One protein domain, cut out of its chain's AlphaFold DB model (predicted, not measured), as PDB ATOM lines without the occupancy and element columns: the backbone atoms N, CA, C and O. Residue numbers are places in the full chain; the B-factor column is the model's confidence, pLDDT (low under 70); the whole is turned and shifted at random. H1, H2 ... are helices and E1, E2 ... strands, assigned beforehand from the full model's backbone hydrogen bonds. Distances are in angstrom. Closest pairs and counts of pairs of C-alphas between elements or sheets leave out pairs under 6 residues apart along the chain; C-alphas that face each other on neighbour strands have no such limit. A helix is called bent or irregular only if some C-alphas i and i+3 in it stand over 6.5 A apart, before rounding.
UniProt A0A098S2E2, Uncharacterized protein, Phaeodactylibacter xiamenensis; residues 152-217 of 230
ATOM      1  N   GLN A 152     293.387 366.976 378.099       53.25
ATOM      2  CA  GLN A 152     294.851 366.843 378.172       53.25
ATOM      3  C   GLN A 152     295.346 365.706 379.094       53.25
ATOM      4  O   GLN A 152     296.421 365.155 378.868       53.25
ATOM      5  N   GLU A 153     294.571 365.322 380.106       59.41
ATOM      6  CA  GLU A 153     294.893 364.262 381.076       59.41
ATOM      7  C   GLU A 153     294.272 362.909 380.674       59.41
ATOM      8  O   GLU A 153     294.664 361.862 381.189       59.41
ATOM      9  N   ARG A 154     293.350 362.889 379.694       61.31
ATOM     10  CA  ARG A 154     292.732 361.651 379.178       61.31
ATOM     11  C   ARG A 154     293.741 360.735 378.517       61.31
ATOM     12  O   ARG A 154     293.719 359.540 378.777       61.31
ATOM     13  N   ALA A 155     294.634 361.289 377.696       64.44
ATOM     14  CA  ALA A 155     295.715 360.519 377.089       64.44
ATOM     15  C   ALA A 155     296.587 359.860 378.169       64.44
ATOM     16  O   ALA A 155     296.872 358.671 378.087       64.44
ATOM     17  N   GLN A 156     296.902 360.601 379.236       69.88
ATOM     18  CA  GLN A 156     297.709 360.104 380.352       69.88
ATOM     19  C   GLN A 156     297.001 358.984 381.124       69.88
ATOM     20  O   GLN A 156     297.637 357.998 381.479       69.88
ATOM     21  N   LEU A 157     295.687 359.089 381.342       70.00
ATOM     22  CA  LEU A 157     294.905 358.030 381.985       70.00
ATOM     23  C   LEU A 157     294.725 356.793 381.108       70.00
ATOM     24  O   LEU A 157     294.745 355.675 381.618       70.00
ATOM     25  N   LEU A 158     294.575 356.973 379.799       71.12
ATOM     26  CA  LEU A 158     294.463 355.870 378.851       71.12
ATOM     27  C   LEU A 158     295.802 355.132 378.724       71.12
ATOM     28  O   LEU A 158     295.828 353.902 378.697       71.12
ATOM     29  N   ASP A 159     296.913 355.867 378.732       75.06
ATOM     30  CA  ASP A 159     298.259 355.299 378.771       75.06
ATOM     31  C   ASP A 159     298.559 354.636 380.119       75.06
ATOM     32  O   ASP A 159     299.130 353.545 380.142       75.06
ATOM     33  N   TYR A 160     298.093 355.205 381.234       80.44
ATOM     34  CA  TYR A 160     298.164 354.565 382.548       80.44
ATOM     35  C   TYR A 160     297.369 353.250 382.579       80.44
ATOM     36  O   TYR A 160     297.915 352.212 382.945       80.44
ATOM     37  N   ALA A 161     296.118 353.245 382.111       80.00
ATOM     38  CA  ALA A 161     295.284 352.045 382.041       80.00
ATOM     39  C   ALA A 161     295.879 350.975 381.110       80.00
ATOM     40  O   ALA A 161     295.838 349.783 381.427       80.00
ATOM     41  N   ARG A 162     296.475 351.380 379.978       80.50
ATOM     42  CA  ARG A 162     297.243 350.488 379.092       80.50
ATOM     43  C   ARG A 162     298.441 349.889 379.811       80.50
ATOM     44  O   ARG A 162     298.644 348.682 379.729       80.50
ATOM     45  N   LEU A 163     299.215 350.709 380.517       83.75
ATOM     46  CA  LEU A 163     300.401 350.271 381.245       83.75
ATOM     47  C   LEU A 163     300.032 349.254 382.328       83.75
ATOM     48  O   LEU A 163     300.644 348.190 382.390       83.75
ATOM     49  N   VAL A 164     298.990 349.530 383.112       86.56
ATOM     50  CA  VAL A 164     298.491 348.612 384.143       86.56
ATOM     51  C   VAL A 164     297.951 347.320 383.523       86.56
ATOM     52  O   VAL A 164     298.325 346.236 383.964       86.56
ATOM     53  N   SER A 165     297.145 347.404 382.457       86.19
ATOM     54  CA  SER A 165     296.639 346.219 381.739       86.19
ATOM     55  C   SER A 165     297.782 345.346 381.218       86.19
ATOM     56  O   SER A 165     297.782 344.135 381.420       86.19
ATOM     57  N   ASN A 166     298.786 345.961 380.586       84.06
ATOM     58  CA  ASN A 166     299.951 345.260 380.053       84.06
ATOM     59  C   ASN A 166     300.768 344.605 381.169       84.06
ATOM     60  O   ASN A 166     301.168 343.456 381.016       84.06
ATOM     61  N   ALA A 167     300.973 345.293 382.295       86.12
ATOM     62  CA  ALA A 167     301.685 344.741 383.443       86.12
ATOM     63  C   ALA A 167     300.956 343.524 384.037       86.12
ATOM     64  O   ALA A 167     301.581 342.489 384.264       86.12
ATOM     65  N   LEU A 168     299.634 343.615 384.228       87.38
ATOM     66  CA  LEU A 168     298.810 342.506 384.722       87.38
ATOM     67  C   LEU A 168     298.827 341.313 383.762       87.38
ATOM     68  O   LEU A 168     299.034 340.174 384.183       87.38
ATOM     69  N   ASN A 169     298.661 341.569 382.463       84.75
ATOM     70  CA  ASN A 169     298.663 340.522 381.447       84.75
ATOM     71  C   ASN A 169     300.038 339.850 381.330       84.75
ATOM     72  O   ASN A 169     300.094 338.623 381.265       84.75
ATOM     73  N   TYR A 170     301.126 340.628 381.367       84.06
ATOM     74  CA  TYR A 170     302.504 340.133 381.328       84.06
ATOM     75  C   TYR A 170     302.837 339.287 382.563       84.06
ATOM     76  O   TYR A 170     303.361 338.182 382.436       84.06
ATOM     77  N   ALA A 171     302.484 339.765 383.761       84.56
ATOM     78  CA  ALA A 171     302.662 339.021 385.006       84.56
ATOM     79  C   ALA A 171     301.882 337.697 384.998       84.56
ATOM     80  O   ALA A 171     302.388 336.664 385.444       84.56
ATOM     81  N   SER A 172     300.670 337.710 384.442       82.50
ATOM     82  CA  SER A 172     299.865 336.504 384.267       82.50
ATOM     83  C   SER A 172     300.484 335.525 383.261       82.50
ATOM     84  O   SER A 172     300.498 334.321 383.516       82.50
ATOM     85  N   GLU A 173     301.028 336.022 382.147       80.56
ATOM     86  CA  GLU A 173     301.595 335.200 381.070       80.56
ATOM     87  C   GLU A 173     302.942 334.577 381.425       80.56
ATOM     88  O   GLU A 173     303.134 333.375 381.259       80.56
ATOM     89  N   HIS A 174     303.869 335.399 381.915       80.88
ATOM     90  CA  HIS A 174     305.279 335.035 382.048       80.88
ATOM     91  C   HIS A 174     305.677 334.669 383.477       80.88
ATOM     92  O   HIS A 174     306.697 334.014 383.678       80.88
ATOM     93  N   HIS A 175     304.883 335.077 384.472       80.94
ATOM     94  CA  HIS A 175     305.156 334.814 385.888       80.94
ATOM     95  C   HIS A 175     304.037 334.031 386.587       80.94
ATOM     96  O   HIS A 175     304.134 333.775 387.786       80.94
ATOM     97  N   HIS A 176     302.987 333.630 385.858       76.06
ATOM     98  CA  HIS A 176     301.845 332.860 386.367       76.06
ATOM     99  C   HIS A 176     301.145 333.481 387.592       76.06
ATOM    100  O   HIS A 176     300.497 332.777 388.373       76.06
ATOM    101  N   ILE A 177     301.235 334.805 387.755       80.25
ATOM    102  CA  ILE A 177     300.550 335.534 388.827       80.25
ATOM    103  C   ILE A 177     299.059 335.632 388.481       80.25
ATOM    104  O   ILE A 177     298.682 336.068 387.392       80.25
ATOM    105  N   LYS A 178     298.194 335.212 389.411       78.50
ATOM    106  CA  LYS A 178     296.735 335.251 389.243       78.50
ATOM    107  C   LYS A 178     296.158 336.501 389.898       78.50
ATOM    108  O   LYS A 178     296.033 336.552 391.117       78.50
ATOM    109  N   THR A 179     295.756 337.468 389.080       82.06
ATOM    110  CA  THR A 179     295.012 338.650 389.531       82.06
ATOM    111  C   THR A 179     293.527 338.454 389.254       82.06
ATOM    112  O   THR A 179     293.118 338.346 388.098       82.06
ATOM    113  N   TYR A 180     292.717 338.396 390.311       86.19
ATOM    114  CA  TYR A 180     291.265 338.310 390.184       86.19
ATOM    115  C   TYR A 180     290.668 339.713 390.017       86.19
ATOM    116  O   TYR A 180     291.009 340.602 390.797       86.19
ATOM    117  N   PRO A 181     289.762 339.929 389.045       84.81
ATOM    118  CA  PRO A 181     289.184 341.250 388.809       84.81
ATOM    119  C   PRO A 181     288.475 341.842 390.031       84.81
ATOM    120  O   PRO A 181     288.655 343.020 390.309       84.81
ATOM    121  N   GLY A 182     287.717 341.028 390.778       82.19
ATOM    122  CA  GLY A 182     286.987 341.481 391.969       82.19
ATOM    123  C   GLY A 182     287.906 342.110 393.018       82.19
ATOM    124  O   GLY A 182     287.785 343.296 393.295       82.19
ATOM    125  N   SER A 183     288.891 341.351 393.507       84.06
ATOM    126  CA  SER A 183     289.855 341.848 394.501       84.06
ATOM    127  C   SER A 183     290.695 343.011 393.970       84.06
ATOM    128  O   SER A 183     290.978 343.964 394.684       84.06
ATOM    129  N   PHE A 184     291.075 342.969 392.688       86.00
ATOM    130  CA  PHE A 184     291.866 344.038 392.084       86.00
ATOM    131  C   PHE A 184     291.131 345.381 392.075       86.00
ATOM    132  O   PHE A 184     291.744 346.406 392.373       86.00
ATOM    133  N   PHE A 185     289.838 345.389 391.738       83.19
ATOM    134  CA  PHE A 185     289.035 346.612 391.734       83.19
ATOM    135  C   PHE A 185     288.562 347.028 393.128       83.19
ATOM    136  O   PHE A 185     288.331 348.215 393.330       83.19
ATOM    137  N   GLU A 186     288.476 346.112 394.093       74.25
ATOM    138  CA  GLU A 186     288.315 346.478 395.507       74.25
ATOM    139  C   GLU A 186     289.520 347.287 396.009       74.25
ATOM    140  O   GLU A 186     289.340 348.344 396.612       74.25
ATOM    141  N   ASP A 187     290.741 346.850 395.684       78.75
ATOM    142  CA  ASP A 187     291.976 347.555 396.058       78.75
ATOM    143  C   ASP A 187     292.226 348.812 395.203       78.75
ATOM    144  O   ASP A 187     292.856 349.774 395.647       78.75
ATOM    145  N   ASN A 188     291.741 348.824 393.955       75.69
ATOM    146  CA  ASN A 188     291.967 349.895 392.977       75.69
ATOM    147  C   ASN A 188     290.654 350.362 392.318       75.69
ATOM    148  O   ASN A 188     290.511 350.279 391.091       75.69
ATOM    149  N   PRO A 189     289.702 350.919 393.087       70.19
ATOM    150  CA  PRO A 189     288.370 351.270 392.577       70.19
ATOM    151  C   PRO A 189     288.421 352.335 391.475       70.19
ATOM    152  O   PRO A 189     287.610 352.343 390.552       70.19
ATOM    153  N   HIS A 190     289.442 353.191 391.503       65.81
ATOM    154  CA  HIS A 190     289.685 354.226 390.501       65.81
ATOM    155  C   HIS A 190     290.013 353.680 389.094       65.81
ATOM    156  O   HIS A 190     289.877 354.405 388.109       65.81
ATOM    157  N   LEU A 191     290.425 352.410 388.974       76.25
ATOM    158  CA  LEU A 191     290.706 351.748 387.693       76.25
ATOM    159  C   LEU A 191     289.486 351.046 387.090       76.25
ATOM    160  O   LEU A 191     289.477 350.786 385.886       76.25
ATOM    161  N   GLN A 192     288.455 350.766 387.890       76.69
ATOM    162  CA  GLN A 192     287.227 350.106 387.442       76.69
ATOM    163  C   GLN A 192     286.553 350.791 386.238       76.69
ATOM    164  O   GLN A 192     286.118 350.084 385.329       76.69
ATOM    165  N   PRO A 193     286.491 352.133 386.145       68.50
ATOM    166  CA  PRO A 193     285.933 352.767 384.955       68.50
ATOM    167  C   PRO A 193     286.880 352.804 383.748       68.50
ATOM    168  O   PRO A 193     286.430 353.036 382.626       68.50
ATOM    169  N   LEU A 194     288.178 352.575 383.957       72.25
ATOM    170  CA  LEU A 194     289.228 352.714 382.941       72.25
ATOM    171  C   LEU A 194     289.613 351.382 382.292       72.25
ATOM    172  O   LEU A 194     290.284 351.368 381.258       72.25
ATOM    173  N   MET A 195     289.221 350.258 382.892       81.56
ATOM    174  CA  MET A 195     289.646 348.919 382.496       81.56
ATOM    175  C   MET A 195     288.458 347.955 382.456       81.56
ATOM    176  O   MET A 195     287.517 348.053 383.233       81.56
ATOM    177  N   THR A 196     288.519 347.002 381.538       85.88
ATOM    178  CA  THR A 196     287.627 345.845 381.463       85.88
ATOM    179  C   THR A 196     288.461 344.568 381.500       85.88
ATOM    180  O   THR A 196     289.693 344.617 381.461       85.88
ATOM    181  N   TRP A 197     287.810 343.418 381.589       88.62
ATOM    182  CA  TRP A 197     288.479 342.129 381.597       88.62
ATOM    183  C   TRP A 197     287.646 341.068 380.890       88.62
ATOM    184  O   TRP A 197     286.421 341.136 380.842       88.62
ATOM    185  N   GLU A 198     288.335 340.064 380.366       87.31
ATOM    186  CA  GLU A 198     287.732 338.880 379.764       87.31
ATOM    187  C   GLU A 198     288.309 337.632 380.420       87.31
ATOM    188  O   GLU A 198     289.512 337.543 380.682       87.31
ATOM    189  N   GLN A 199     287.448 336.655 380.694       86.50
ATOM    190  CA  GLN A 199     287.893 335.348 381.155       86.50
ATOM    191  C   GLN A 199     288.264 334.490 379.941       86.50
ATOM    192  O   GLN A 199     287.459 334.307 379.033       86.50
ATOM    193  N   THR A 200     289.466 333.930 379.957       80.00
ATOM    194  CA  THR A 200     289.980 333.012 378.936       80.00
ATOM    195  C   THR A 200     290.368 331.683 379.580       80.00
ATOM    196  O   THR A 200     290.711 331.619 380.769       80.00
ATOM    197  N   GLU A 201     290.283 330.602 378.808       68.56
ATOM    198  CA  GLU A 201     290.794 329.301 379.231       68.56
ATOM    199  C   GLU A 201     292.316 329.269 379.080       68.56
ATOM    200  O   GLU A 201     292.858 329.597 378.025       68.56
ATOM    201  N   ALA A 202     293.013 328.882 380.146       61.75
ATOM    202  CA  ALA A 202     294.449 328.652 380.127       61.75
ATOM    203  C   ALA A 202     294.772 327.237 380.621       61.75
ATOM    204  O   ALA A 202     294.021 326.633 381.389       61.75
ATOM    205  N   VAL A 203     295.948 326.737 380.223       60.53
ATOM    206  CA  VAL A 203     296.468 325.396 380.563       60.53
ATOM    207  C   VAL A 203     296.477 325.134 382.083       60.53
ATOM    208  O   VAL A 203     296.357 323.992 382.512       60.53
ATOM    209  N   TYR A 204     296.535 326.190 382.908       59.78
ATOM    210  CA  TYR A 204     296.542 326.129 384.378       59.78
ATOM    211  C   TYR A 204     295.360 326.878 385.038       59.78
ATOM    212  O   TYR A 204     295.515 327.590 386.043       59.78
ATOM    213  N   GLY A 205     294.158 326.700 384.485       66.88
ATOM    214  CA  GLY A 205     292.894 327.202 385.033       66.88
ATOM    215  C   GLY A 205     292.389 328.478 384.356       66.88
ATOM    216  O   GLY A 205     292.782 328.810 383.243       66.88
ATOM    217  N   LYS A 206     291.484 329.201 385.028       69.31
ATOM    218  CA  LYS A 206     290.916 330.458 384.513       69.31
ATOM    219  C   LYS A 206     291.991 331.549 384.477       69.31
ATOM    220  O   LYS A 206     292.635 331.801 385.498       69.31
ATOM    221  N   ARG A 207     292.158 332.207 383.329       78.25
ATOM    222  CA  ARG A 207     293.008 333.394 383.153       78.25
ATOM    223  C   ARG A 207     292.126 334.602 382.863       78.25
ATOM    224  O   ARG A 207     291.175 334.499 382.093       78.25
ATOM    225  N   PHE A 208     292.452 335.743 383.456       85.50
ATOM    226  CA  PHE A 208     291.771 337.006 383.178       85.50
ATOM    227  C   PHE A 208     292.691 337.891 382.348       85.50
ATOM    228  O   PHE A 208     293.840 338.113 382.724       85.50
ATOM    229  N   VAL A 209     292.193 338.359 381.208       85.12
ATOM    230  CA  VAL A 209     292.899 339.292 380.331       85.12
ATOM    231  C   VAL A 209     292.293 340.665 380.542       85.12
ATOM    232  O   VAL A 209     291.124 340.879 380.229       85.12
ATOM    233  N   PHE A 210     293.083 341.589 381.077       87.56
ATOM    234  CA  PHE A 210     292.661 342.967 381.302       87.56
ATOM    235  C   PHE A 210     292.859 343.788 380.028       87.56
ATOM    236  O   PHE A 210     293.862 343.637 379.326       87.56
ATOM    237  N   LYS A 211     291.909 344.667 379.717       83.50
ATOM    238  CA  LYS A 211     291.965 345.568 378.562       83.50
ATOM    239  C   LYS A 211     291.622 346.992 379.002       83.50
ATOM    240  O   LYS A 211     290.710 347.166 379.810       83.50
ATOM    241  N   PRO A 212     292.280 348.025 378.454       76.94
ATOM    242  CA  PRO A 212     291.845 349.398 378.672       76.94
ATOM    243  C   PRO A 212     290.452 349.598 378.060       76.94
ATOM    244  O   PRO A 212     290.198 349.222 376.913       76.94
ATOM    245  N   LYS A 213     289.542 350.215 378.812       72.44
ATOM    246  CA  LYS A 213     288.190 350.553 378.361       72.44
ATOM    247  C   LYS A 213     288.234 351.882 377.607       72.44
ATOM    248  O   LYS A 213     287.906 352.933 378.145       72.44
ATOM    249  N   VAL A 214     288.658 351.837 376.342       55.84
ATOM    250  CA  VAL A 214     288.835 353.030 375.484       55.84
ATOM    251  C   VAL A 214     287.528 353.824 375.339       55.84
ATOM    252  O   VAL A 214     287.541 355.048 375.424       55.84
ATOM    253  N   GLN A 215     286.392 353.125 375.249       51.28
ATOM    254  CA  GLN A 215     285.047 353.718 375.185       51.28
ATOM    255  C   GLN A 215     284.627 354.442 376.481       51.28
ATOM    256  O   GLN A 215     283.806 355.345 376.431       51.28
ATOM    257  N   GLY A 216     285.224 354.120 377.638       49.47
ATOM    258  CA  GLY A 216     284.952 354.822 378.902       49.47
ATOM    259  C   GLY A 216     285.579 356.222 378.991       49.47
ATOM    260  O   GLY A 216     285.223 356.993 379.875       49.47
ATOM    261  N   LEU A 217     286.504 356.556 378.080       46.97
ATOM    262  CA  LEU A 217     287.235 357.832 378.043       46.97
ATOM    263  C   LEU A 217     286.974 358.652 376.769       46.97
ATOM    264  O   LEU A 217     287.293 359.842 376.721       46.97
TER     265      LEU A 217
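AT A GLANCE: This is residues 152 to 217 of the 230 residues of an uncharacterized protein of Phaeodactylibacter xiamenensis (UniProt A0A098S2E2). A long helix, H1, runs lengthwise beside a two-stranded hairpin, E1 and E2, and is packed chiefly along E2. A short helix, H2, sits apart from H1 and meets the hairpin near its own first residue, Pro 181. The printed part has 66 residues with two named helices and two named strands, in the order H1, H2, E1, E2; the sheet has the order E1 - E2 and is antiparallel, and the class is mixed, helices and strands. The whole is compact, with a radius of gyration of the C-alphas of 12.1 A, and its outline is elongated, spanning 41 by 21 by 19 A.

IN THESE COORDINATES: H1 is residues 152 to 174 and measures 33.7 A from first to last C-alpha, beginning at C-alpha 152 (294.851, 366.843, 378.172). It is neither bent nor irregular, but only just: C-alphas 152 and 155 are 6.5 A apart. After a short link of 6 residues comes H2, residues 181 to 187, 10.0 A long, with C-alpha 181 at (289.184, 341.250, 388.809). E1, residues 195 to 202, is 21.0 A long. E2, residues 205 to 212, is 23.1 A long and ends at C-alpha 212 (291.845, 349.398, 378.672).

HOW THE PARTS SIT: E1 and E2 are antiparallel neighbours and form a hairpin, with 153 degrees between their N-to-C directions. The C-alphas of Trp 197 and Phe 210 face each other at 4.3 A. N 196 and O 211, at 2.8 A, and N 207 and O 200, at 3.0 A, are within hydrogen-bond range. H1 and E2 have 14 pairs of C-alphas within 8 A, the closest being those of Ser 165 and Phe 210, 5.2 A apart. H1 and E1 have 2 such pairs, and their closest C-alphas are those of Ala 161 and Met 195, 6.5 A apart. The closest C-alphas of H2 and E1 are those of Pro 181 and Trp 197, at 7.3 A. Those of H2 and E2 are Pro 181 and Phe 208, at 7.5 A. H1 and H2 are apart. In H2 every O i to N i+4 pair is within hydrogen-bond range; in H1 18 of 19 are.

THE WHOLE: The two C-alphas farthest apart are those of Gln 152 and Val 203, at 41.5 A, while the first and last printed C-alphas, of Gln 152 and Leu 217, are 11.8 A apart. The printed part has no cut. The link from E1 to E2 is tight, the links from H1 to H2 and from H2 to E1 are short, and no link is long. The mean pLDDT of the printed part is 75.9; it is under 70 at residues 152 to 156, 190, 193, 201 to 206 and 214 to 217.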